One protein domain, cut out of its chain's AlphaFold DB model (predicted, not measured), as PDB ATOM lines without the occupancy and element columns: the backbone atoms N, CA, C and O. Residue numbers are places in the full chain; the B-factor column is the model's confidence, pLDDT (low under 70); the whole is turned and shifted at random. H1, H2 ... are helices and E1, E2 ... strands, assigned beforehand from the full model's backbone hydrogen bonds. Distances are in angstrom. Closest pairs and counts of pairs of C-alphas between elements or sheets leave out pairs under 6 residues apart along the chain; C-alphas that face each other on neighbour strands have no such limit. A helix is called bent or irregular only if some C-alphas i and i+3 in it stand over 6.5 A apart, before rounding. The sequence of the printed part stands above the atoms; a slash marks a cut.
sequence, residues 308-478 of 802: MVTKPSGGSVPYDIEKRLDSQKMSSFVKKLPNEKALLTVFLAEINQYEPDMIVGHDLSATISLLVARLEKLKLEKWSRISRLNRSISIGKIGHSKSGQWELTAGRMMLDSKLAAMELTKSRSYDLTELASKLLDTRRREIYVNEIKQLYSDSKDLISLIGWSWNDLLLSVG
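This is residues 308 to 478 of the 802 residues of the protein "DNA polymerase" of Caenorhabditis japonica (UniProt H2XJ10). Look for an open ring of three sides round a mostly empty middle: H9 makes one long side, H2 the second, and H3 with the strand pair E3 and E4 the third. The strand pair E1 and E2 sits where H2 begins, H9 runs from H1 to the corner with E3, H6 and H7, and H4 and H5 with the long loop 387 to 401 fill out the third side. The printed part has 171 residues, mostly helix, in the order E1 H1 E2 H2 E3 H3 H4 H5 E4 H6 H7 H8 H9, with both two-stranded sheets, E1 E2 and E3 E4, parallel. The whole is compact, with a radius of gyration of the C-alphas of 17.4 A and spans of 44 by 42 by 29 A.

Find C-alpha 308 at (24.438, -37.561, -29.549), where E1, residues 308 to 310, begins. H1 is residues 321 to 327 and E2 residues 334 to 337. H2, residues 340 to 354, is 20.7 A long. E3 is residues 358 to 361. H3, residues 364 to 377, is 19.6 A long. H4, residues 381 to 386, and H5, residues 402 to 408, are irregular: C-alphas 381 and 384 are 8.1 A apart, and 403 and 406 7.2 A. E4 is residues 413 to 416, H6 417 to 424, H7 432 to 440 and H8 451 to 454. H9, residues 459 to 478, is 28.2 A long and ends at C-alpha 478, (18.241, -57.852, -28.407).

In the strand-helix-strand unit E1, H1, E2, two parallel strands with a helix between and a right-handed crossover, N 309 and O 335 are 3.0 A apart, within hydrogen-bond range. The closest C-alphas of E1 and H2 are Thr 310 and Glu 340, 6.3 A. Residues 348 to 352 of H2 touch H4 at a steep tilt of 44 degrees, closest at C-alphas 348 and 385, 5.9 A. A second unit is E3, H3 H4 H5, E4, where N 359 and O 413 are 2.8 A apart, within hydrogen-bond range. H3 and H5 only just touch, with 3 pairs of C-alphas within 8 A, closest at Ser 365 and Gln 405, 7.6 A. Residues 472 to 478 of H9 touch H7, closest at C-alphas 436 and 475, 6.2 A. Residues 459 to 463 of H9 only just touch H1, with 3 pairs within 8 A, closest at C-alphas 321 and 459, 5.3 A. H3 and H6 are near each other, with 5 pairs of C-alphas within 10 A, and so are H8 and H9, with 6. H1, H2, H3, H6 and H7 have every O i to N i+4 pair within hydrogen-bond range, H9 15 of 16, H4 0 of 2 with 1 of 3 O i to N i+3 pairs, and H5 0 of 3 with 3 of 4; H8 is too short for an i+4 pair.

The two C-alphas farthest apart are those of Ser 327 and Ser 403, 47.0 A. The printed part has no cut, and the link from H4 to H5, 15 residues, is long. The mean pLDDT of the printed part is 82.6; look for values under 70 at residues 313 to 314, 328 to 333, 396 to 405 and 428.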
ATOM      1  N   MET A 308      24.245 -38.878 -28.909       75.38
ATOM      2  CA  MET A 308      24.438 -37.561 -29.549       75.38
ATOM      3  C   MET A 308      23.097 -36.888 -29.849       75.38
ATOM      4  O   MET A 308      22.149 -37.559 -30.249       75.38
ATOM      5  N   VAL A 309      23.008 -35.565 -29.664       80.69
ATOM      6  CA  VAL A 309      21.747 -34.801 -29.768       80.69
ATOM      7  C   VAL A 309      21.982 -33.450 -30.445       80.69
ATOM      8  O   VAL A 309      22.990 -32.789 -30.200       80.69
ATOM      9  N   THR A 310      21.039 -33.001 -31.275       83.00
ATOM     10  CA  THR A 310      21.034 -31.651 -31.864       83.00
ATOM     11  C   THR A 310      19.619 -31.074 -31.903       83.00
ATOM     12  O   THR A 310      18.660 -31.764 -31.576       83.00
ATOM     13  N   LYS A 311      19.482 -29.805 -32.291       81.19
ATOM     14  CA  LYS A 311      18.197 -29.099 -32.372       81.19
ATOM     15  C   LYS A 311      17.565 -29.203 -33.771       81.19
ATOM     16  O   LYS A 311      18.304 -29.192 -34.761       81.19
ATOM     17  N   PRO A 312      16.224 -29.245 -33.893       76.69
ATOM     18  CA  PRO A 312      15.550 -29.201 -35.188       76.69
ATOM     19  C   PRO A 312      15.758 -27.851 -35.893       76.69
ATOM     20  O   PRO A 312      16.029 -26.825 -35.264       76.69
ATOM     21  N   SER A 313      15.611 -27.831 -37.221       69.56
ATOM     22  CA  SER A 313      15.715 -26.604 -38.022       69.56
ATOM     23  C   SER A 313      14.669 -25.571 -37.581       69.56
ATOM     24  O   SER A 313      13.476 -25.853 -37.617       69.56
ATOM     25  N   GLY A 314      15.121 -24.384 -37.166       67.62
ATOM     26  CA  GLY A 314      14.261 -23.327 -36.616       67.62
ATOM     27  C   GLY A 314      13.931 -23.458 -35.121       67.62
ATOM     28  O   GLY A 314      13.306 -22.560 -34.573       67.62
ATOM     29  N   GLY A 315      14.367 -24.530 -34.449       72.50
ATOM     30  CA  GLY A 315      14.150 -24.736 -33.016       72.50
ATOM     31  C   GLY A 315      15.325 -24.333 -32.117       72.50
ATOM     32  O   GLY A 315      16.465 -24.116 -32.555       72.50
ATOM     33  N   SER A 316      15.031 -24.284 -30.820       77.75
ATOM     34  CA  SER A 316      15.980 -24.262 -29.704       77.75
ATOM     35  C   SER A 316      16.039 -25.642 -29.021       77.75
ATOM     36  O   SER A 316      15.400 -26.597 -29.461       77.75
ATOM     37  N   VAL A 317      16.849 -25.759 -27.968       82.00
ATOM     38  CA  VAL A 317      16.708 -26.802 -26.936       82.00
ATOM     39  C   VAL A 317      16.345 -26.121 -25.612       82.00
ATOM     40  O   VAL A 317      16.681 -24.939 -25.461       82.00
ATOM     41  N   PRO A 318      15.712 -26.823 -24.655       83.50
ATOM     42  CA  PRO A 318      15.441 -26.284 -23.324       83.50
ATOM     43  C   PRO A 318      16.715 -25.762 -22.647       83.50
ATOM     44  O   PRO A 318      17.778 -26.376 -22.746       83.50
ATOM     45  N   TYR A 319      16.612 -24.622 -21.962       80.56
ATOM     46  CA  TYR A 319      17.763 -23.918 -21.383       80.56
ATOM     47  C   TYR A 319      18.474 -24.715 -20.274       80.56
ATOM     48  O   TYR A 319      19.692 -24.654 -20.151       80.56
ATOM     49  N   ASP A 320      17.731 -25.496 -19.493       85.19
ATOM     50  CA  ASP A 320      18.244 -26.237 -18.337       85.19
ATOM     51  C   ASP A 320      18.688 -27.679 -18.649       85.19
ATOM     52  O   ASP A 320      19.062 -28.416 -17.735       85.19
ATOM     53  N   ILE A 321      18.689 -28.078 -19.930       81.06
ATOM     54  CA  ILE A 321      19.002 -29.449 -20.365       81.06
ATOM     55  C   ILE A 321      20.372 -29.937 -19.873       81.06
ATOM     56  O   ILE A 321      20.490 -31.085 -19.464       81.06
ATOM     57  N   GLU A 322      21.391 -29.073 -19.856       77.50
ATOM     58  CA  GLU A 322      22.738 -29.422 -19.378       77.50
ATOM     59  C   GLU A 322      22.719 -29.733 -17.876       77.50
ATOM     60  O   GLU A 322      23.096 -30.831 -17.478       77.50
ATOM     61  N   LYS A 323      22.121 -28.852 -17.063       79.69
ATOM     62  CA  LYS A 323      21.979 -29.050 -15.610       79.69
ATOM     63  C   LYS A 323      21.195 -30.320 -15.252       79.69
ATOM     64  O   LYS A 323      21.490 -30.944 -14.235       79.69
ATOM     65  N   ARG A 324      20.201 -30.710 -16.066       78.00
ATOM     66  CA  ARG A 324      19.443 -31.963 -15.867       78.00
ATOM     67  C   ARG A 324      20.193 -33.208 -16.358       78.00
ATOM     68  O   ARG A 324      20.057 -34.264 -15.748       78.00
ATOM     69  N   LEU A 325      21.009 -33.097 -17.408       78.06
ATOM     70  CA  LEU A 325      21.912 -34.175 -17.826       78.06
ATOM     71  C   LEU A 325      23.022 -34.406 -16.789       78.06
ATOM     72  O   LEU A 325      23.360 -35.559 -16.528       78.06
ATOM     73  N   ASP A 326      23.540 -33.349 -16.161       74.62
ATOM     74  CA  ASP A 326      24.499 -33.450 -15.055       74.62
ATOM     75  C   ASP A 326      23.871 -34.087 -13.808       74.62
ATOM     76  O   ASP A 326      24.427 -35.042 -13.261       74.62
ATOM     77  N   SER A 327      22.686 -33.632 -13.376       72.56
ATOM     78  CA  SER A 327      22.033 -34.178 -12.175       72.56
ATOM     79  C   SER A 327      21.629 -35.652 -12.316       72.56
ATOM     80  O   SER A 327      21.623 -36.379 -11.324       72.56
ATOM     81  N   GLN A 328      21.369 -36.119 -13.541       67.31
ATOM     82  CA  GLN A 328      21.117 -37.530 -13.855       67.31
ATOM     83  C   GLN A 328      22.381 -38.324 -14.240       67.31
ATOM     84  O   GLN A 328      22.272 -39.483 -14.636       67.31
ATOM     85  N   LYS A 329      23.584 -37.734 -14.142       67.38
ATOM     86  CA  LYS A 329      24.873 -38.342 -14.548       67.38
ATOM     87  C   LYS A 329      24.902 -38.822 -16.012       67.38
ATOM     88  O   LYS A 329      25.661 -39.721 -16.367       67.38
ATOM     89  N   MET A 330      24.078 -38.222 -16.871       65.06
ATOM     90  CA  MET A 330      23.972 -38.526 -18.300       65.06
ATOM     91  C   MET A 330      24.886 -37.659 -19.177       65.06
ATOM     92  O   MET A 330      25.105 -38.004 -20.338       65.06
ATOM     93  N   SER A 331      25.433 -36.554 -18.666       60.19
ATOM     94  CA  SER A 331      26.290 -35.627 -19.427       60.19
ATOM     95  C   SER A 331      27.614 -36.240 -19.902       60.19
ATOM     96  O   SER A 331      28.094 -35.891 -20.977       60.19
ATOM     97  N   SER A 332      28.148 -37.235 -19.187       58.56
ATOM     98  CA  SER A 332      29.279 -38.072 -19.630       58.56
ATOM     99  C   SER A 332      28.976 -38.905 -20.884       58.56
ATOM    100  O   SER A 332      29.899 -39.335 -21.578       58.56
ATOM    101  N   PHE A 333      27.694 -39.139 -21.177       68.06
ATOM    102  CA  PHE A 333      27.235 -39.965 -22.290       68.06
ATOM    103  C   PHE A 333      26.535 -39.161 -23.395       68.06
ATOM    104  O   PHE A 333      26.529 -39.618 -24.531       68.06
ATOM    105  N   VAL A 334      25.933 -37.998 -23.107       78.00
ATOM    106  CA  VAL A 334      25.092 -37.232 -24.052       78.00
ATOM    107  C   VAL A 334      25.821 -36.007 -24.619       78.00
ATOM    108  O   VAL A 334      25.902 -34.952 -23.997       78.00
ATOM    109  N   LYS A 335      26.285 -36.117 -25.869       78.69
ATOM    110  CA  LYS A 335      27.016 -35.070 -26.602       78.69
ATOM    111  C   LYS A 335      26.058 -34.136 -27.360       78.69
ATOM    112  O   LYS A 335      25.487 -34.511 -28.388       78.69
ATOM    113  N   LYS A 336      25.877 -32.910 -26.858       83.56
ATOM    114  CA  LYS A 336      25.067 -31.837 -27.477       83.56
ATOM    115  C   LYS A 336      25.819 -31.176 -28.639       83.56
ATOM    116  O   LYS A 336      26.965 -30.768 -28.479       83.56
ATOM    117  N   LEU A 337      25.175 -31.032 -29.800       84.88
ATOM    118  CA  LEU A 337      25.775 -30.476 -31.023       84.88
ATOM    119  C   LEU A 337      24.894 -29.370 -31.645       84.88
ATOM    120  O   LEU A 337      23.666 -29.486 -31.642       84.88
ATOM    121  N   PRO A 338      25.481 -28.284 -32.191       83.75
ATOM    122  CA  PRO A 338      24.757 -27.034 -32.469       83.75
ATOM    123  C   PRO A 338      23.832 -27.080 -33.695       83.75
ATOM    124  O   PRO A 338      22.884 -26.297 -33.779       83.75
ATOM    125  N   ASN A 339      24.115 -27.967 -34.652       86.94
ATOM    126  CA  ASN A 339      23.295 -28.202 -35.839       86.94
ATOM    127  C   ASN A 339      23.512 -29.623 -36.394       86.94
ATOM    128  O   ASN A 339      24.480 -30.307 -36.060       86.94
ATOM    129  N   GLU A 340      22.625 -30.040 -37.297       89.25
ATOM    130  CA  GLU A 340      22.648 -31.355 -37.947       89.25
ATOM    131  C   GLU A 340      23.934 -31.627 -38.745       89.25
ATOM    132  O   GLU A 340      24.435 -32.750 -38.732       89.25
ATOM    133  N   LYS A 341      24.522 -30.611 -39.399       89.25
ATOM    134  CA  LYS A 341      25.783 -30.783 -40.140       89.25
ATOM    135  C   LYS A 341      26.932 -31.135 -39.191       89.25
ATOM    136  O   LYS A 341      27.733 -32.008 -39.520       89.25
ATOM    137  N   ALA A 342      26.979 -30.528 -38.004       87.56
ATOM    138  CA  ALA A 342      27.910 -30.899 -36.943       87.56
ATOM    139  C   ALA A 342      27.618 -32.305 -36.395       87.56
ATOM    140  O   ALA A 342      28.556 -33.084 -36.252       87.56
ATOM    141  N   LEU A 343      26.345 -32.670 -36.176       90.25
ATOM    142  CA  LEU A 343      25.965 -34.024 -35.741       90.25
ATOM    143  C   LEU A 343      26.457 -35.095 -36.719       90.25
ATOM    144  O   LEU A 343      27.167 -36.006 -36.303       90.25
ATOM    145  N   LEU A 344      26.161 -34.961 -38.012       90.88
ATOM    146  CA  LEU A 344      26.602 -35.934 -39.016       90.88
ATOM    147  C   LEU A 344      28.125 -35.920 -39.222       90.88
ATOM    148  O   LEU A 344      28.708 -36.968 -39.488       90.88
ATOM    149  N   THR A 345      28.794 -34.774 -39.056       89.75
ATOM    150  CA  THR A 345      30.267 -34.693 -39.126       89.75
ATOM    151  C   THR A 345      30.932 -35.418 -37.957       89.75
ATOM    152  O   THR A 345      31.906 -36.138 -38.173       89.75
ATOM    153  N   VAL A 346      30.402 -35.262 -36.737       88.12
ATOM    154  CA  VAL A 346      30.875 -35.979 -35.544       88.12
ATOM    155  C   VAL A 346      30.570 -37.468 -35.681       88.12
ATOM    156  O   VAL A 346      31.495 -38.261 -35.622       88.12
ATOM    157  N   PHE A 347      29.336 -37.857 -36.005       89.62
ATOM    158  CA  PHE A 347      28.949 -39.253 -36.252       89.62
ATOM    159  C   PHE A 347      29.860 -39.966 -37.273       89.62
ATOM    160  O   PHE A 347      30.342 -41.066 -37.013       89.62
ATOM    161  N   LEU A 348      30.177 -39.318 -38.402       89.69
ATOM    162  CA  LEU A 348      31.116 -39.858 -39.395       89.69
ATOM    163  C   LEU A 348      32.572 -39.893 -38.904       89.69
ATOM    164  O   LEU A 348      33.338 -40.734 -39.363       89.69
ATOM    165  N   ALA A 349      32.988 -38.987 -38.014       86.31
ATOM    166  CA  ALA A 349      34.307 -39.049 -37.383       86.31
ATOM    167  C   ALA A 349      34.393 -40.191 -36.359       86.31
ATOM    168  O   ALA A 349      35.396 -40.891 -36.319       86.31
ATOM    169  N   GLU A 350      33.326 -40.421 -35.598       85.38
ATOM    170  CA  GLU A 350      33.262 -41.436 -34.543       85.38
ATOM    171  C   GLU A 350      33.192 -42.843 -35.163       85.38
ATOM    172  O   GLU A 350      33.929 -43.727 -34.741       85.38
ATOM    173  N   ILE A 351      32.453 -43.047 -36.266       87.56
ATOM    174  CA  ILE A 351      32.544 -44.287 -37.074       87.56
ATOM    175  C   ILE A 351      33.971 -44.520 -37.604       87.56
ATOM    176  O   ILE A 351      34.428 -45.659 -37.657       87.56
ATOM    177  N   ASN A 352      34.701 -43.461 -37.962       86.12
ATOM    178  CA  ASN A 352      36.103 -43.544 -38.394       86.12
ATOM    179  C   ASN A 352      37.079 -43.755 -37.210       86.12
ATOM    180  O   ASN A 352      38.248 -44.039 -37.443       86.12
ATOM    181  N   GLN A 353      36.639 -43.595 -35.960       84.25
ATOM    182  CA  GLN A 353      37.466 -43.768 -34.759       84.25
ATOM    183  C   GLN A 353      37.218 -45.122 -34.079       84.25
ATOM    184  O   GLN A 353      38.167 -45.775 -33.655       84.25
ATOM    185  N   TYR A 354      35.958 -45.560 -34.004       84.56
ATOM    186  CA  TYR A 354      35.569 -46.893 -33.534       84.56
ATOM    187  C   TYR A 354      35.753 -47.984 -34.598       84.56
ATOM    188  O   TYR A 354      35.756 -49.165 -34.262       84.56
ATOM    189  N   GLU A 355      35.876 -47.603 -35.876       85.50
ATOM    190  CA  GLU A 355      36.188 -48.489 -37.005       85.50
ATOM    191  C   GLU A 355      35.329 -49.776 -37.117       85.50
ATOM    192  O   GLU A 355      35.852 -50.800 -37.561       85.50
ATOM    193  N   PRO A 356      34.013 -49.774 -36.812       88.88
ATOM    194  CA  PRO A 356      33.241 -51.005 -36.634       88.88
ATOM    195  C   PRO A 356      33.209 -51.891 -37.888       88.88
ATOM    196  O   PRO A 356      32.963 -51.411 -39.001       88.88
ATOM    197  N   ASP A 357      33.394 -53.199 -37.688       89.81
ATOM    198  CA  ASP A 357      33.254 -54.241 -38.715       89.81
ATOM    199  C   ASP A 357      31.805 -54.502 -39.125       89.81
ATOM    200  O   ASP A 357      31.558 -54.991 -40.226       89.81
ATOM    201  N   MET A 358      30.845 -54.204 -38.247       89.12
ATOM    202  CA  MET A 358      29.425 -54.467 -38.459       89.12
ATOM    203  C   MET A 358      28.557 -53.347 -37.879       89.12
ATOM    204  O   MET A 358      28.810 -52.853 -36.783       89.12
ATOM    205  N   ILE A 359      27.505 -52.988 -38.611       90.62
ATOM    206  CA  ILE A 359      26.456 -52.049 -38.210       90.62
ATOM    207  C   ILE A 359      25.172 -52.855 -37.969       90.62
ATOM    208  O   ILE A 359      24.731 -53.598 -38.848       90.62
ATOM    209  N   VAL A 360      24.575 -52.704 -36.783       91.06
ATOM    210  CA  VAL A 360      23.347 -53.398 -36.356       91.06
ATOM    211  C   VAL A 360      22.226 -52.380 -36.145       91.06
ATOM    212  O   VAL A 360      22.488 -51.267 -35.692       91.06
ATOM    213  N   GLY A 361      20.982 -52.745 -36.455       90.50
ATOM    214  CA  GLY A 361      19.818 -51.893 -36.197       90.50
ATOM    215  C   GLY A 361      18.501 -52.503 -36.671       90.50
ATOM    216  O   GLY A 361      18.370 -53.725 -36.762       90.50
ATOM    217  N   HIS A 362      17.524 -51.651 -36.970       91.06
ATOM    218  CA  HIS A 362      16.196 -52.034 -37.449       91.06
ATOM    219  C   HIS A 362      15.800 -51.179 -38.655       91.06
ATOM    220  O   HIS A 362      15.914 -49.957 -38.598       91.06
ATOM    221  N   ASP A 363      15.364 -51.820 -39.741       89.56
ATOM    222  CA  ASP A 363      15.097 -51.179 -41.038       89.56
ATOM    223  C   ASP A 363      16.275 -50.286 -41.486       89.56
ATOM    224  O   ASP A 363      16.170 -49.084 -41.762       89.56
ATOM    225  N   LEU A 364      17.460 -50.901 -41.517       88.12
ATOM    226  CA  LEU A 364      18.710 -50.268 -41.929       88.12
ATOM    227  C   LEU A 364      18.640 -49.798 -43.385       88.12
ATOM    228  O   LEU A 364      19.261 -48.793 -43.724       88.12
ATOM    229  N   SER A 365      17.852 -50.470 -44.234       83.12
ATOM    230  CA  SER A 365      17.575 -50.015 -45.602       83.12
ATOM    231  C   SER A 365      16.913 -48.632 -45.606       83.12
ATOM    232  O   SER A 365      17.425 -47.722 -46.259       83.12
ATOM    233  N   ALA A 366      15.806 -48.439 -44.877       84.25
ATOM    234  CA  ALA A 366      15.162 -47.128 -44.787       84.25
ATOM    235  C   ALA A 366      16.074 -46.091 -44.107       84.25
ATOM    236  O   ALA A 366      16.219 -44.968 -44.598       84.25
ATOM    237  N   THR A 367      16.741 -46.486 -43.020       87.06
ATOM    238  CA  THR A 367      17.606 -45.611 -42.214       87.06
ATOM    239  C   THR A 367      18.809 -45.086 -43.006       87.06
ATOM    240  O   THR A 367      19.085 -43.886 -42.983       87.06
ATOM    241  N   ILE A 368      19.499 -45.942 -43.769       86.62
ATOM    242  CA  ILE A 368      20.628 -45.527 -44.617       86.62
ATOM    243  C   ILE A 368      20.146 -44.679 -45.797       86.62
ATOM    244  O   ILE A 368      20.779 -43.669 -46.099       86.62
ATOM    245  N   SER A 369      19.016 -45.011 -46.429       84.38
ATOM    246  CA  SER A 369      18.452 -44.178 -47.501       84.38
ATOM    247  C   SER A 369      18.066 -42.771 -47.012       84.38
ATOM    248  O   SER A 369      18.301 -41.790 -47.720       84.38
ATOM    249  N   LEU A 370      17.559 -42.637 -45.780       87.50
ATOM    250  CA  LEU A 370      17.342 -41.336 -45.144       87.50
ATOM    251  C   LEU A 370      18.670 -40.608 -44.875       87.50
ATOM    252  O   LEU A 370      18.801 -39.434 -45.224       87.50
ATOM    253  N   LEU A 371      19.659 -41.295 -44.296       89.06
ATOM    254  CA  LEU A 371      20.981 -40.735 -44.001       89.06
ATOM    255  C   LEU A 371      21.678 -40.209 -45.269       89.06
ATOM    256  O   LEU A 371      22.154 -39.076 -45.267       89.06
ATOM    257  N   VAL A 372      21.659 -40.971 -46.367       86.94
ATOM    258  CA  VAL A 372      22.128 -40.547 -47.702       86.94
ATOM    259  C   VAL A 372      21.495 -39.218 -48.108       86.94
ATOM    260  O   VAL A 372      22.212 -38.272 -48.436       86.94
ATOM    261  N   ALA A 373      20.165 -39.110 -48.028       88.00
ATOM    262  CA  ALA A 373      19.447 -37.900 -48.416       88.00
ATOM    263  C   ALA A 373      19.801 -36.683 -47.534       88.00
ATOM    264  O   ALA A 373      19.802 -35.550 -48.021       88.00
ATOM    265  N   ARG A 374      20.148 -36.884 -46.250       89.06
ATOM    266  CA  ARG A 374      20.655 -35.804 -45.378       89.06
ATOM    267  C   ARG A 374      22.094 -35.411 -45.719       89.06
ATOM    268  O   ARG A 374      22.374 -34.218 -45.829       89.06
ATOM    269  N   LEU A 375      22.984 -36.383 -45.934       88.56
ATOM    270  CA  LEU A 375      24.384 -36.157 -46.321       88.56
ATOM    271  C   LEU A 375      24.493 -35.397 -47.653       88.56
ATOM    272  O   LEU A 375      25.287 -34.459 -47.765       88.56
ATOM    273  N   GLU A 376      23.652 -35.752 -48.627       87.50
ATOM    274  CA  GLU A 376      23.535 -35.065 -49.915       87.50
ATOM    275  C   GLU A 376      23.009 -33.633 -49.749       87.50
ATOM    276  O   GLU A 376      23.667 -32.678 -50.169       87.50
ATOM    277  N   LYS A 377      21.875 -33.455 -49.054       89.50
ATOM    278  CA  LYS A 377      21.263 -32.135 -48.824       89.50
ATOM    279  C   LYS A 377      22.186 -31.165 -48.073       89.50
ATOM    280  O   LYS A 377      22.166 -29.969 -48.352       89.50
ATOM    281  N   LEU A 378      22.995 -31.663 -47.138       88.62
ATOM    282  CA  LEU A 378      23.937 -30.862 -46.342       88.62
ATOM    283  C   LEU A 378      25.320 -30.694 -46.994       88.62
ATOM    284  O   LEU A 378      26.176 -30.005 -46.422       88.62
ATOM    285  N   LYS A 379      25.537 -31.297 -48.175       86.88
ATOM    286  CA  LYS A 379      26.801 -31.300 -48.930       86.88
ATOM    287  C   LYS A 379      27.990 -31.634 -48.019       86.88
ATOM    288  O   LYS A 379      28.830 -30.781 -47.718       86.88
ATOM    289  N   LEU A 380      27.993 -32.858 -47.490       85.31
ATOM    290  CA  LEU A 380      29.055 -33.374 -46.624       85.31
ATOM    291  C   LEU A 380      30.090 -34.164 -47.436       85.31
ATOM    292  O   LEU A 380      29.829 -35.267 -47.901       85.31
ATOM    293  N   GLU A 381      31.279 -33.582 -47.588       77.00
ATOM    294  CA  GLU A 381      32.370 -34.102 -48.427       77.00
ATOM    295  C   GLU A 381      32.870 -35.478 -47.970       77.00
ATOM    296  O   GLU A 381      32.995 -36.402 -48.768       77.00
ATOM    297  N   LYS A 382      33.111 -35.642 -46.662       84.75
ATOM    298  CA  LYS A 382      33.716 -36.850 -46.071       84.75
ATOM    299  C   LYS A 382      32.685 -37.950 -45.776       84.75
ATOM    300  O   LYS A 382      32.811 -38.671 -44.788       84.75
ATOM    301  N   TRP A 383      31.655 -38.072 -46.621       86.44
ATOM    302  CA  TRP A 383      30.571 -39.052 -46.469       86.44
ATOM    303  C   TRP A 383      31.069 -40.502 -46.514       86.44
ATOM    304  O   TRP A 383      30.531 -41.359 -45.817       86.44
ATOM    305  N   SER A 384      32.125 -40.772 -47.286       87.00
ATOM    306  CA  SER A 384      32.660 -42.116 -47.539       87.00
ATOM    307  C   SER A 384      33.227 -42.824 -46.299       87.00
ATOM    308  O   SER A 384      33.364 -44.047 -46.322       87.00
ATOM    309  N   ARG A 385      33.419 -42.101 -45.184       88.38
ATOM    310  CA  ARG A 385      33.745 -42.634 -43.843       88.38
ATOM    311  C   ARG A 385      32.724 -43.628 -43.275       88.38
ATOM    312  O   ARG A 385      33.055 -44.395 -42.376       88.38
ATOM    313  N   ILE A 386      31.490 -43.621 -43.785       87.88
ATOM    314  CA  ILE A 386      30.475 -44.632 -43.447       87.88
ATOM    315  C   ILE A 386      30.867 -46.040 -43.949       87.88
ATOM    316  O   ILE A 386      30.467 -47.043 -43.365       87.88
ATOM    317  N   SER A 387      31.726 -46.115 -44.968       88.38
ATOM    318  CA  SER A 387      32.400 -47.331 -45.437       88.38
ATOM    319  C   SER A 387      33.816 -47.449 -44.835       88.38
ATOM    320  O   SER A 387      34.218 -46.620 -44.015       88.38
ATOM    321  N   ARG A 388      34.600 -48.453 -45.249       89.31
ATOM    322  CA  ARG A 388      36.073 -48.464 -45.106       89.31
ATOM    323  C   ARG A 388      36.811 -48.067 -46.399       89.31
ATOM    324  O   ARG A 388      38.036 -48.059 -46.428       89.31
ATOM    325  N   LEU A 389      36.091 -47.729 -47.473       88.00
ATOM    326  CA  LEU A 389      36.652 -47.363 -48.775       88.00
ATOM    327  C   LEU A 389      36.530 -45.852 -49.022       88.00
ATOM    328  O   LEU A 389      35.439 -45.325 -49.241       88.00
ATOM    329  N   ASN A 390      37.662 -45.149 -49.068       86.12
ATOM    330  CA  ASN A 390      37.680 -43.738 -49.448       86.12
ATOM    331  C   ASN A 390      37.168 -43.566 -50.891       86.12
ATOM    332  O   ASN A 390      37.756 -44.079 -51.840       86.12
ATOM    333  N   ARG A 391      36.058 -42.834 -51.051       82.50
ATOM    334  CA  ARG A 391      35.408 -42.538 -52.339       82.50
ATOM    335  C   ARG A 391      35.247 -41.029 -52.515       82.50
ATOM    336  O   ARG A 391      34.769 -40.363 -51.597       82.50
ATOM    337  N   SER A 392      35.549 -40.542 -53.720       82.06
ATOM    338  CA  SER A 392      35.370 -39.139 -54.151       82.06
ATOM    339  C   SER A 392      34.133 -38.923 -55.043       82.06
ATOM    340  O   SER A 392      33.919 -37.835 -55.568       82.06
ATOM    341  N   ILE A 393      33.331 -39.970 -55.260       80.12
ATOM    342  CA  ILE A 393      32.124 -39.939 -56.104       80.12
ATOM    343  C   ILE A 393      30.995 -39.197 -55.362       80.12
ATOM    344  O   ILE A 393      30.887 -39.282 -54.138       80.12
ATOM    345  N   SER A 394      30.129 -38.486 -56.092       74.50
ATOM    346  CA  SER A 394      28.933 -37.861 -55.516       74.50
ATOM    347  C   SER A 394      27.928 -38.913 -55.025       74.50
ATOM    348  O   SER A 394      27.551 -39.823 -55.765       74.50
ATOM    349  N   ILE A 395      27.476 -38.775 -53.774       77.00
ATOM    350  CA  ILE A 395      26.691 -39.806 -53.077       77.00
ATOM    351  C   ILE A 395      25.398 -40.196 -53.817       77.00
ATOM    352  O   ILE A 395      25.089 -41.385 -53.899       77.00
ATOM    353  N   GLY A 396      24.696 -39.246 -54.452       68.56
ATOM    354  CA  GLY A 396      23.469 -39.506 -55.212       68.56
ATOM    355  C   GLY A 396      23.619 -40.432 -56.424       68.56
ATOM    356  O   GLY A 396      22.628 -41.021 -56.848       68.56
ATOM    357  N   LYS A 397      24.836 -40.642 -56.954       68.62
ATOM    358  CA  LYS A 397      25.076 -41.645 -58.014       68.62
ATOM    359  C   LYS A 397      24.984 -43.092 -57.511       68.62
ATOM    360  O   LYS A 397      24.833 -43.996 -58.322       68.62
ATOM    361  N   ILE A 398      25.103 -43.305 -56.199       68.50
ATOM    362  CA  ILE A 398      25.185 -44.630 -55.564       68.50
ATOM    363  C   ILE A 398      23.986 -44.850 -54.628       68.50
ATOM    364  O   ILE A 398      23.336 -45.894 -54.665       68.50
ATOM    365  N   GLY A 399      23.677 -43.862 -53.783       60.56
ATOM    366  CA  GLY A 399      22.875 -44.072 -52.578       60.56
ATOM    367  C   GLY A 399      21.356 -44.140 -52.747       60.56
ATOM    368  O   GLY A 399      20.678 -44.588 -51.825       60.56
ATOM    369  N   HIS A 400      20.814 -43.747 -53.904       65.19
ATOM    370  CA  HIS A 400      19.370 -43.843 -54.181       65.19
ATOM    371  C   HIS A 400      18.937 -45.218 -54.716       65.19
ATOM    372  O   HIS A 400      17.742 -45.502 -54.772       65.19
ATOM    373  N   SER A 401      19.880 -46.098 -55.077       63.97
ATOM    374  CA  SER A 401      19.561 -47.459 -55.522       63.97
ATOM    375  C   SER A 401      19.622 -48.471 -54.379       63.97
ATOM    376  O   SER A 401      20.637 -48.582 -53.690       63.97
ATOM    377  N   LYS A 402      18.592 -49.320 -54.248       59.81
ATOM    378  CA  LYS A 402      18.636 -50.493 -53.352       59.81
ATOM    379  C   LYS A 402      19.794 -51.438 -53.699       59.81
ATOM    380  O   LYS A 402      20.467 -51.930 -52.801       59.81
ATOM    381  N   SER A 403      20.092 -51.628 -54.988       60.06
ATOM    382  CA  SER A 403      21.248 -52.422 -55.430       60.06
ATOM    383  C   SER A 403      22.595 -51.707 -55.255       60.06
ATOM    384  O   SER A 403      23.625 -52.342 -55.457       60.06
ATOM    385  N   GLY A 404      22.606 -50.435 -54.835       65.00
ATOM    386  CA  GLY A 404      23.799 -49.671 -54.451       65.00
ATOM    387  C   GLY A 404      24.031 -49.565 -52.935       65.00
ATOM    388  O   GLY A 404      25.099 -49.127 -52.519       65.00
ATOM    389  N   GLN A 405      23.091 -49.988 -52.076       69.19
ATOM    390  CA  GLN A 405      23.226 -49.822 -50.615       69.19
ATOM    391  C   GLN A 405      24.482 -50.502 -50.032       69.19
ATOM    392  O   GLN A 405      25.129 -49.937 -49.156       69.19
ATOM    393  N   TRP A 406      24.876 -51.667 -50.561       72.50
ATOM    394  CA  TRP A 406      26.098 -52.385 -50.154       72.50
ATOM    395  C   TRP A 406      27.400 -51.633 -50.483       72.50
ATOM    396  O   TRP A 406      28.437 -51.895 -49.879       72.50
ATOM    397  N   GLU A 407      27.368 -50.708 -51.447       78.69
ATOM    398  CA  GLU A 407      28.522 -49.880 -51.796       78.69
ATOM    399  C   GLU A 407      28.749 -48.756 -50.788       78.69
ATOM    400  O   GLU A 407      29.897 -48.383 -50.537       78.69
ATOM    401  N   LEU A 408      27.663 -48.236 -50.204       82.94
ATOM    402  CA  LEU A 408      27.710 -47.192 -49.181       82.94
ATOM    403  C   LEU A 408      28.427 -47.682 -47.925       82.94
ATOM    404  O   LEU A 408      29.176 -46.927 -47.323       82.94
ATOM    405  N   THR A 409      28.221 -48.941 -47.544       86.69
ATOM    406  CA  THR A 409      28.815 -49.568 -46.353       86.69
ATOM    407  C   THR A 409      30.016 -50.457 -46.679       86.69
ATOM    408  O   THR A 409      30.474 -51.193 -45.815       86.69
ATOM    409  N   ALA A 410      30.577 -50.383 -47.894       87.56
ATOM    410  CA  ALA A 410      31.652 -51.268 -48.357       87.56
ATOM    411  C   ALA A 410      32.799 -51.438 -47.331       87.56
ATOM    412  O   ALA A 410      33.425 -50.469 -46.901       87.56
ATOM    413  N   GLY A 411      33.075 -52.686 -46.935       88.31
ATOM    414  CA  GLY A 411      34.055 -53.026 -45.892       88.31
ATOM    415  C   GLY A 411      33.514 -53.039 -44.450       88.31
ATOM    416  O   GLY A 411      34.271 -53.362 -43.534       88.31
ATOM    417  N   ARG A 412      32.223 -52.739 -44.249       90.00
ATOM    418  CA  ARG A 412      31.462 -52.930 -43.004       90.00
ATOM    419  C   ARG A 412      30.223 -53.785 -43.304       90.00
ATOM    420  O   ARG A 412      29.513 -53.555 -44.281       90.00
ATOM    421  N   MET A 413      29.961 -54.800 -42.492       90.06
ATOM    422  CA  MET A 413      28.776 -55.653 -42.617       90.06
ATOM    423  C   MET A 413      27.528 -54.930 -42.092       90.06
ATOM    424  O   MET A 413      27.618 -54.076 -41.213       90.06
ATOM    425  N   MET A 414      26.354 -55.280 -42.613       90.00
ATOM    426  CA  MET A 414      25.066 -54.771 -42.133       90.00
ATOM    427  C   MET A 414      24.221 -55.936 -41.634       90.00
ATOM    428  O   MET A 414      24.038 -56.905 -42.368       90.00
ATOM    429  N   LEU A 415      23.677 -55.817 -40.424       90.88
ATOM    430  CA  LEU A 415      22.799 -56.818 -39.828       90.88
ATOM    431  C   LEU A 415      21.509 -56.156 -39.334       90.88
ATOM    432  O   LEU A 415      21.472 -55.497 -38.296       90.88
ATOM    433  N   ASP A 416      20.451 -56.316 -40.124       91.94
ATOM    434  CA  ASP A 416      19.142 -55.724 -39.862       91.94
ATOM    435  C   ASP A 416      18.251 -56.710 -39.094       91.94
ATOM    436  O   ASP A 416      17.924 -57.790 -39.595       91.94
ATOM    437  N   SER A 417      17.827 -56.324 -37.890       91.94
ATOM    438  CA  SER A 417      16.894 -57.092 -37.056       91.94
ATOM    439  C   SER A 417      15.572 -57.399 -37.769       91.94
ATOM    440  O   SER A 417      14.998 -58.464 -37.544       91.94
ATOM    441  N   LYS A 418      15.113 -56.519 -38.670       91.69
ATOM    442  CA  LYS A 418      13.881 -56.687 -39.452       91.69
ATOM    443  C   LYS A 418      14.019 -57.803 -40.484       91.69
ATOM    444  O   LYS A 418      13.182 -58.699 -40.537       91.69
ATOM    445  N   LEU A 419      15.111 -57.793 -41.253       89.31
ATOM    446  CA  LEU A 419      15.401 -58.829 -42.253       89.31
ATOM    447  C   LEU A 419      15.709 -60.180 -41.592       89.31
ATOM    448  O   LEU A 419      15.213 -61.209 -42.051       89.31
ATOM    449  N   ALA A 420      16.452 -60.172 -40.479       90.88
ATOM    450  CA  ALA A 420      16.700 -61.366 -39.679       90.88
ATOM    451  C   ALA A 420      15.390 -61.965 -39.138       90.88
ATOM    452  O   ALA A 420      15.155 -63.163 -39.289       90.88
ATOM    453  N   ALA A 421      14.493 -61.145 -38.582       90.38
ATOM    454  CA  ALA A 421      13.190 -61.614 -38.117       90.38
ATOM    455  C   ALA A 421      12.323 -62.166 -39.264       90.38
ATOM    456  O   ALA A 421      11.739 -63.235 -39.108       90.38
ATOM    457  N   MET A 422      12.296 -61.503 -40.426       88.56
ATOM    458  CA  MET A 422      11.559 -61.963 -41.616       88.56
ATOM    459  C   MET A 422      12.062 -63.296 -42.193       88.56
ATOM    460  O   MET A 422      11.294 -64.005 -42.843       88.56
ATOM    461  N   GLU A 423      13.338 -63.645 -42.000       86.38
ATOM    462  CA  GLU A 423      13.883 -64.933 -42.440       86.38
ATOM    463  C   GLU A 423      13.747 -66.041 -41.381       86.38
ATOM    464  O   GLU A 423      13.551 -67.202 -41.754       86.38
ATOM    465  N   LEU A 424      13.861 -65.701 -40.092       87.12
ATOM    466  CA  LEU A 424      14.064 -66.668 -39.007       87.12
ATOM    467  C   LEU A 424      12.830 -66.920 -38.129       87.12
ATOM    468  O   LEU A 424      12.756 -67.974 -37.501       87.12
ATOM    469  N   THR A 425      11.855 -66.008 -38.087       83.81
ATOM    470  CA  THR A 425      10.619 -66.174 -37.304       83.81
ATOM    471  C   THR A 425       9.363 -65.828 -38.113       83.81
ATOM    472  O   THR A 425       9.432 -65.365 -39.250       83.81
ATOM    473  N   LYS A 426       8.188 -66.105 -37.540       77.56
ATOM    474  CA  LYS A 426       6.873 -65.753 -38.091       77.56
ATOM    475  C   LYS A 426       6.154 -64.834 -37.097       77.56
ATOM    476  O   LYS A 426       5.713 -65.293 -36.038       77.56
ATOM    477  N   SER A 427       6.020 -63.559 -37.445       71.81
ATOM    478  CA  SER A 427       5.398 -62.508 -36.615       71.81
ATOM    479  C   SER A 427       4.207 -61.865 -37.337       71.81
ATOM    480  O   SER A 427       4.092 -62.015 -38.559       71.81
ATOM    481  N   ARG A 428       3.288 -61.179 -36.626       64.94
ATOM    482  CA  ARG A 428       2.120 -60.550 -37.281       64.94
ATOM    483  C   ARG A 428       2.587 -59.406 -38.177       64.94
ATOM    484  O   ARG A 428       2.232 -59.376 -39.359       64.94
ATOM    485  N   SER A 429       3.423 -58.512 -37.655       74.81
ATOM    486  CA  SER A 429       4.259 -57.578 -38.424       74.81
ATOM    487  C   SER A 429       5.749 -57.809 -38.117       74.81
ATOM    488  O   SER A 429       6.093 -58.721 -37.369       74.81
ATOM    489  N   TYR A 430       6.640 -57.036 -38.739       86.06
ATOM    490  CA  TYR A 430       8.090 -57.102 -38.495       86.06
ATOM    491  C   TYR A 430       8.640 -55.742 -38.062       86.06
ATOM    492  O   TYR A 430       9.782 -55.401 -38.348       86.06
ATOM    493  N   ASP A 431       7.807 -54.947 -37.403       86.94
ATOM    494  CA  ASP A 431       8.161 -53.618 -36.921       86.94
ATOM    495  C   ASP A 431       8.627 -53.720 -35.464       86.94
ATOM    496  O   ASP A 431       8.229 -54.638 -34.740       86.94
ATOM    497  N   LEU A 432       9.506 -52.811 -35.034       88.12
ATOM    498  CA  LEU A 432      10.234 -52.942 -33.765       88.12
ATOM    499  C   LEU A 432       9.314 -53.133 -32.544       88.12
ATOM    500  O   LEU A 432       9.690 -53.834 -31.613       88.12
ATOM    501  N   THR A 433       8.108 -52.564 -32.568       87.56
ATOM    502  CA  THR A 433       7.088 -52.682 -31.512       87.56
ATOM    503  C   THR A 433       6.557 -54.117 -31.358       87.56
ATOM    504  O   THR A 433       6.619 -54.680 -30.267       87.56
ATOM    505  N   GLU A 434       6.109 -54.744 -32.452       85.00
ATOM    506  CA  GLU A 434       5.642 -56.145 -32.480       85.00
ATOM    507  C   GLU A 434       6.793 -57.115 -32.180       85.00
ATOM    508  O   GLU A 434       6.616 -58.077 -31.435       85.00
ATOM    509  N   LEU A 435       7.992 -56.866 -32.721       87.81
ATOM    510  CA  LEU A 435       9.144 -57.743 -32.494       87.81
ATOM    511  C   LEU A 435       9.692 -57.649 -31.062       87.81
ATOM    512  O   LEU A 435      10.094 -58.674 -30.518       87.81
ATOM    513  N   ALA A 436       9.678 -56.470 -30.433       88.25
ATOM    514  CA  ALA A 436      10.032 -56.312 -29.022       88.25
ATOM    515  C   ALA A 436       9.017 -57.007 -28.103       88.25
ATOM    516  O   ALA A 436       9.419 -57.732 -27.195       88.25
ATOM    517  N   SER A 437       7.719 -56.864 -28.388       86.25
ATOM    518  CA  SER A 437       6.660 -57.575 -27.666       86.25
ATOM    519  C   SER A 437       6.800 -59.099 -27.823       86.25
ATOM    520  O   SER A 437       6.849 -59.828 -26.842       86.25
ATOM    521  N   LYS A 438       6.974 -59.606 -29.052       85.00
ATOM    522  CA  LYS A 438       7.004 -61.055 -29.314       85.00
ATOM    523  C   LYS A 438       8.314 -61.765 -28.935       85.00
ATOM    524  O   LYS A 438       8.276 -62.953 -28.624       85.00
ATOM    525  N   LEU A 439       9.471 -61.106 -29.042       86.44
ATOM    526  CA  LEU A 439      10.788 -61.752 -28.876       86.44
ATOM    527  C   LEU A 439      11.533 -61.336 -27.601       86.44
ATOM    528  O   LEU A 439      12.537 -61.966 -27.273       86.44
ATOM    529  N   LEU A 440      11.089 -60.273 -26.923       84.75
ATOM    530  CA  LEU A 440      11.728 -59.709 -25.727       84.75
ATOM    531  C   LEU A 440      10.718 -59.379 -24.606       84.75
ATOM    532  O   LEU A 440      11.112 -58.747 -23.629       84.75
ATOM    533  N   ASP A 441       9.435 -59.729 -24.775       83.81
ATOM    534  CA  ASP A 441       8.299 -59.392 -23.890       83.81
ATOM    535  C   ASP A 441       8.273 -57.924 -23.409       83.81
ATOM    536  O   ASP A 441       7.870 -57.582 -22.299       83.81
ATOM    537  N   THR A 442       8.769 -57.015 -24.254       82.88
ATOM    538  CA  THR A 442       8.990 -55.614 -23.883       82.88
ATOM    539  C   THR A 442       8.034 -54.704 -24.643       82.88
ATOM    540  O   THR A 442       8.159 -54.516 -25.857       82.88
ATOM    541  N   ARG A 443       7.101 -54.070 -23.922       81.88
ATOM    542  CA  ARG A 443       6.204 -53.054 -24.492       81.88
ATOM    543  C   ARG A 443       6.987 -51.794 -24.873       81.88
ATOM    544  O   ARG A 443       7.563 -51.119 -24.022       81.88
ATOM    545  N   ARG A 444       6.968 -51.450 -26.161       84.56
ATOM    546  CA  ARG A 444       7.586 -50.242 -26.728       84.56
ATOM    547  C   ARG A 444       6.520 -49.179 -27.013       84.56
ATOM    548  O   ARG A 444       5.521 -49.480 -27.656       84.56
ATOM    549  N   ARG A 445       6.757 -47.924 -26.606       80.31
ATOM    550  CA  ARG A 445       5.959 -46.769 -27.061       80.31
ATOM    551  C   ARG A 445       6.388 -46.354 -28.469       80.31
ATOM    552  O   ARG A 445       7.576 -46.185 -28.730       80.31
ATOM    553  N   GLU A 446       5.419 -46.103 -29.342       78.25
ATOM    554  CA  GLU A 446       5.660 -45.427 -30.618       78.25
ATOM    555  C   GLU A 446       5.607 -43.901 -30.472       78.25
ATOM    556  O   GLU A 446       4.885 -43.366 -29.629       78.25
ATOM    557  N   ILE A 447       6.397 -43.201 -31.290       81.19
ATOM    558  CA  ILE A 447       6.560 -41.744 -31.241       81.19
ATOM    559  C   ILE A 447       6.305 -41.205 -32.646       81.19
ATOM    560  O   ILE A 447       7.059 -41.495 -33.577       81.19
ATOM    561  N   TYR A 448       5.245 -40.415 -32.810       78.44
ATOM    562  CA  TYR A 448       4.867 -39.866 -34.112       78.44
ATOM    563  C   TYR A 448       5.557 -38.521 -34.366       78.44
ATOM    564  O   TYR A 448       5.834 -37.752 -33.446       78.44
ATOM    565  N   VAL A 449       5.818 -38.205 -35.640       76.44
ATOM    566  CA  VAL A 449       6.640 -37.046 -36.060       76.44
ATOM    567  C   VAL A 449       6.122 -35.701 -35.515       76.44
ATOM    568  O   VAL A 449       6.910 -34.781 -35.295       76.44
ATOM    569  N   ASN A 450       4.819 -35.595 -35.243       79.25
ATOM    570  CA  ASN A 450       4.194 -34.408 -34.650       79.25
ATOM    571  C   ASN A 450       4.640 -34.165 -33.200       79.25
ATOM    572  O   ASN A 450       4.965 -33.032 -32.841       79.25
ATOM    573  N   GLU A 451       4.686 -35.229 -32.390       80.81
ATOM    574  CA  GLU A 451       5.010 -35.171 -30.958       80.81
ATOM    575  C   GLU A 451       6.434 -34.654 -30.741       80.81
ATOM    576  O   GLU A 451       6.685 -33.904 -29.803       80.81
ATOM    577  N   ILE A 452       7.357 -34.960 -31.661       83.88
ATOM    578  CA  ILE A 452       8.767 -34.549 -31.585       83.88
ATOM    579  C   ILE A 452       8.911 -33.031 -31.379       83.88
ATOM    580  O   ILE A 452       9.802 -32.604 -30.651       83.88
ATOM    581  N   LYS A 453       8.034 -32.193 -31.952       83.19
ATOM    582  CA  LYS A 453       8.090 -30.735 -31.728       83.19
ATOM    583  C   LYS A 453       7.739 -30.340 -30.289       83.19
ATOM    584  O   LYS A 453       8.339 -29.407 -29.765       83.19
ATOM    585  N   GLN A 454       6.792 -31.041 -29.669       84.31
ATOM    586  CA  GLN A 454       6.362 -30.817 -28.285       84.31
ATOM    587  C   GLN A 454       7.409 -31.359 -27.299       84.31
ATOM    588  O   GLN A 454       7.773 -30.667 -26.354       84.31
ATOM    589  N   LEU A 455       7.995 -32.527 -27.588       84.44
ATOM    590  CA  LEU A 455       9.044 -33.154 -26.769       84.44
ATOM    591  C   LEU A 455      10.347 -32.328 -26.670       84.44
ATOM    592  O   LEU A 455      11.203 -32.636 -25.849       84.44
ATOM    593  N   TYR A 456      10.523 -31.283 -27.488       85.25
ATOM    594  CA  TYR A 456      11.635 -30.324 -27.372       85.25
ATOM    595  C   TYR A 456      11.310 -29.102 -26.488       85.25
ATOM    596  O   TYR A 456      12.156 -28.216 -26.362       85.25
ATOM    597  N   SER A 457      10.114 -29.017 -25.887       85.81
ATOM    598  CA  SER A 457       9.696 -27.883 -25.043       85.81
ATOM    599  C   SER A 457      10.103 -28.017 -23.565       85.81
ATOM    600  O   SER A 457      10.595 -27.038 -23.007       85.81
ATOM    601  N   ASP A 458       9.979 -29.198 -22.942       85.88
ATOM    602  CA  ASP A 458      10.566 -29.501 -21.618       85.88
ATOM    603  C   ASP A 458      11.809 -30.391 -21.784       85.88
ATOM    604  O   ASP A 458      11.876 -31.278 -22.635       85.88
ATOM    605  N   SER A 459      12.809 -30.186 -20.931       84.69
ATOM    606  CA  SER A 459      13.973 -31.061 -20.840       84.69
ATOM    607  C   SER A 459      13.648 -32.438 -20.249       84.69
ATOM    608  O   SER A 459      14.402 -33.364 -20.536       84.69
ATOM    609  N   LYS A 460      12.542 -32.639 -19.503       85.31
ATOM    610  CA  LYS A 460      12.092 -34.006 -19.124       85.31
ATOM    611  C   LYS A 460      11.748 -34.834 -20.355       85.31
ATOM    612  O   LYS A 460      12.201 -35.969 -20.486       85.31
ATOM    613  N   ASP A 461      10.977 -34.244 -21.259       85.31
ATOM    614  CA  ASP A 461      10.491 -34.907 -22.464       85.31
ATOM    615  C   ASP A 461      11.624 -35.142 -23.463       85.31
ATOM    616  O   ASP A 461      11.728 -36.227 -24.035       85.31
ATOM    617  N   LEU A 462      12.550 -34.184 -23.591       85.25
ATOM    618  CA  LEU A 462      13.744 -34.353 -24.417       85.25
ATOM    619  C   LEU A 462      14.672 -35.449 -23.866       85.25
ATOM    620  O   LEU A 462      15.169 -36.270 -24.637       85.25
ATOM    621  N   ILE A 463      14.878 -35.518 -22.545       84.31
ATOM    622  CA  ILE A 463      15.621 -36.618 -21.901       84.31
ATOM    623  C   ILE A 463      14.903 -37.956 -22.115       84.31
ATOM    624  O   ILE A 463      15.548 -38.944 -22.467       84.31
ATOM    625  N   SER A 464      13.575 -37.988 -21.988       85.00
ATOM    626  CA  SER A 464      12.766 -39.189 -22.226       85.00
ATOM    627  C   SER A 464      12.881 -39.668 -23.675       85.00
ATOM    628  O   SER A 464      13.114 -40.850 -23.907       85.00
ATOM    629  N   LEU A 465      12.865 -38.753 -24.650       84.81
ATOM    630  CA  LEU A 465      13.104 -39.035 -26.068       84.81
ATOM    631  C   LEU A 465      14.511 -39.611 -26.330       84.81
ATOM    632  O   LEU A 465      14.661 -40.541 -27.124       84.81
ATOM    633  N   ILE A 466      15.539 -39.118 -25.627       83.50
ATOM    634  CA  ILE A 466      16.913 -39.664 -25.653       83.50
ATOM    635  C   ILE A 466      16.987 -41.046 -24.965       83.50
ATOM    636  O   ILE A 466      17.824 -41.884 -25.320       83.50
ATOM    637  N   GLY A 467      16.115 -41.305 -23.989       81.50
ATOM    638  CA  GLY A 467      15.909 -42.612 -23.365       81.50
ATOM    639  C   GLY A 467      15.266 -43.618 -24.322       81.50
ATOM    640  O   GLY A 467      15.836 -44.681 -24.556       81.50
ATOM    641  N   TRP A 468      14.133 -43.265 -24.931       84.12
ATOM    642  CA  TRP A 468      13.385 -44.117 -25.862       84.12
ATOM    643  C   TRP A 468      14.194 -44.447 -27.123       84.12
ATOM    644  O   TRP A 468      14.321 -45.615 -27.475       84.12
ATOM    645  N   SER A 469      14.842 -43.449 -27.733       82.56
ATOM    646  CA  SER A 469      15.745 -43.645 -28.881       82.56
ATOM    647  C   SER A 469      16.919 -44.583 -28.558       82.56
ATOM    648  O   SER A 469      17.328 -45.395 -29.386       82.56
ATOM    649  N   TRP A 470      17.431 -44.537 -27.323       81.75
ATOM    650  CA  TRP A 470      18.445 -45.487 -26.870       81.75
ATOM    651  C   TRP A 470      17.884 -46.901 -26.662       81.75
ATOM    652  O   TRP A 470      18.527 -47.881 -27.035       81.75
ATOM    653  N   ASN A 471      16.678 -47.014 -26.100       83.75
ATOM    654  CA  ASN A 471      16.014 -48.300 -25.910       83.75
ATOM    655  C   ASN A 471      15.740 -49.002 -27.249       83.75
ATOM    656  O   ASN A 471      15.962 -50.202 -27.360       83.75
ATOM    657  N   ASP A 472      15.359 -48.264 -28.293       85.69
ATOM    658  CA  ASP A 472      15.141 -48.816 -29.637       85.69
ATOM    659  C   ASP A 472      16.394 -49.501 -30.215       85.69
ATOM    660  O   ASP A 472      16.293 -50.548 -30.864       85.69
ATOM    661  N   LEU A 473      17.589 -48.970 -29.932       83.81
ATOM    662  CA  LEU A 473      18.860 -49.605 -30.302       83.81
ATOM    663  C   LEU A 473      19.101 -50.892 -29.498       83.81
ATOM    664  O   LEU A 473      19.477 -51.912 -30.081       83.81
ATOM    665  N   LEU A 474      18.838 -50.876 -28.186       83.69
ATOM    666  CA  LEU A 474      18.951 -52.065 -27.330       83.69
ATOM    667  C   LEU A 474      17.972 -53.171 -27.751       83.69
ATOM    668  O   LEU A 474      18.378 -54.327 -27.846       83.69
ATOM    669  N   LEU A 475      16.721 -52.828 -28.073       87.19
ATOM    670  CA  LEU A 475      15.715 -53.760 -28.594       87.19
ATOM    671  C   LEU A 475      16.143 -54.350 -29.946       87.19
ATOM    672  O   LEU A 475      16.055 -55.560 -30.148       87.19
ATOM    673  N   SER A 476      16.678 -53.519 -30.848       88.31
ATOM    674  CA  SER A 476      17.189 -53.960 -32.156       88.31
ATOM    675  C   SER A 476      18.322 -54.987 -32.021       88.31
ATOM    676  O   SER A 476      18.328 -56.007 -32.714       88.31
ATOM    677  N   VAL A 477      19.270 -54.747 -31.106       88.19
ATOM    678  CA  VAL A 477      20.361 -55.688 -30.796       88.19
ATOM    679  C   VAL A 477      19.827 -56.929 -30.074       88.19
ATOM    680  O   VAL A 477      20.218 -58.043 -30.417       88.19
ATOM    681  N   GLY A 478      18.893 -56.763 -29.133       84.88
ATOM    682  CA  GLY A 478      18.241 -57.852 -28.407       84.88
ATOM    683  C   GLY A 478      17.574 -58.856 -29.346       84.88
ATOM    684  O   GLY A 478      17.847 -60.048 -29.251       84.88
TER     685      GLY A 478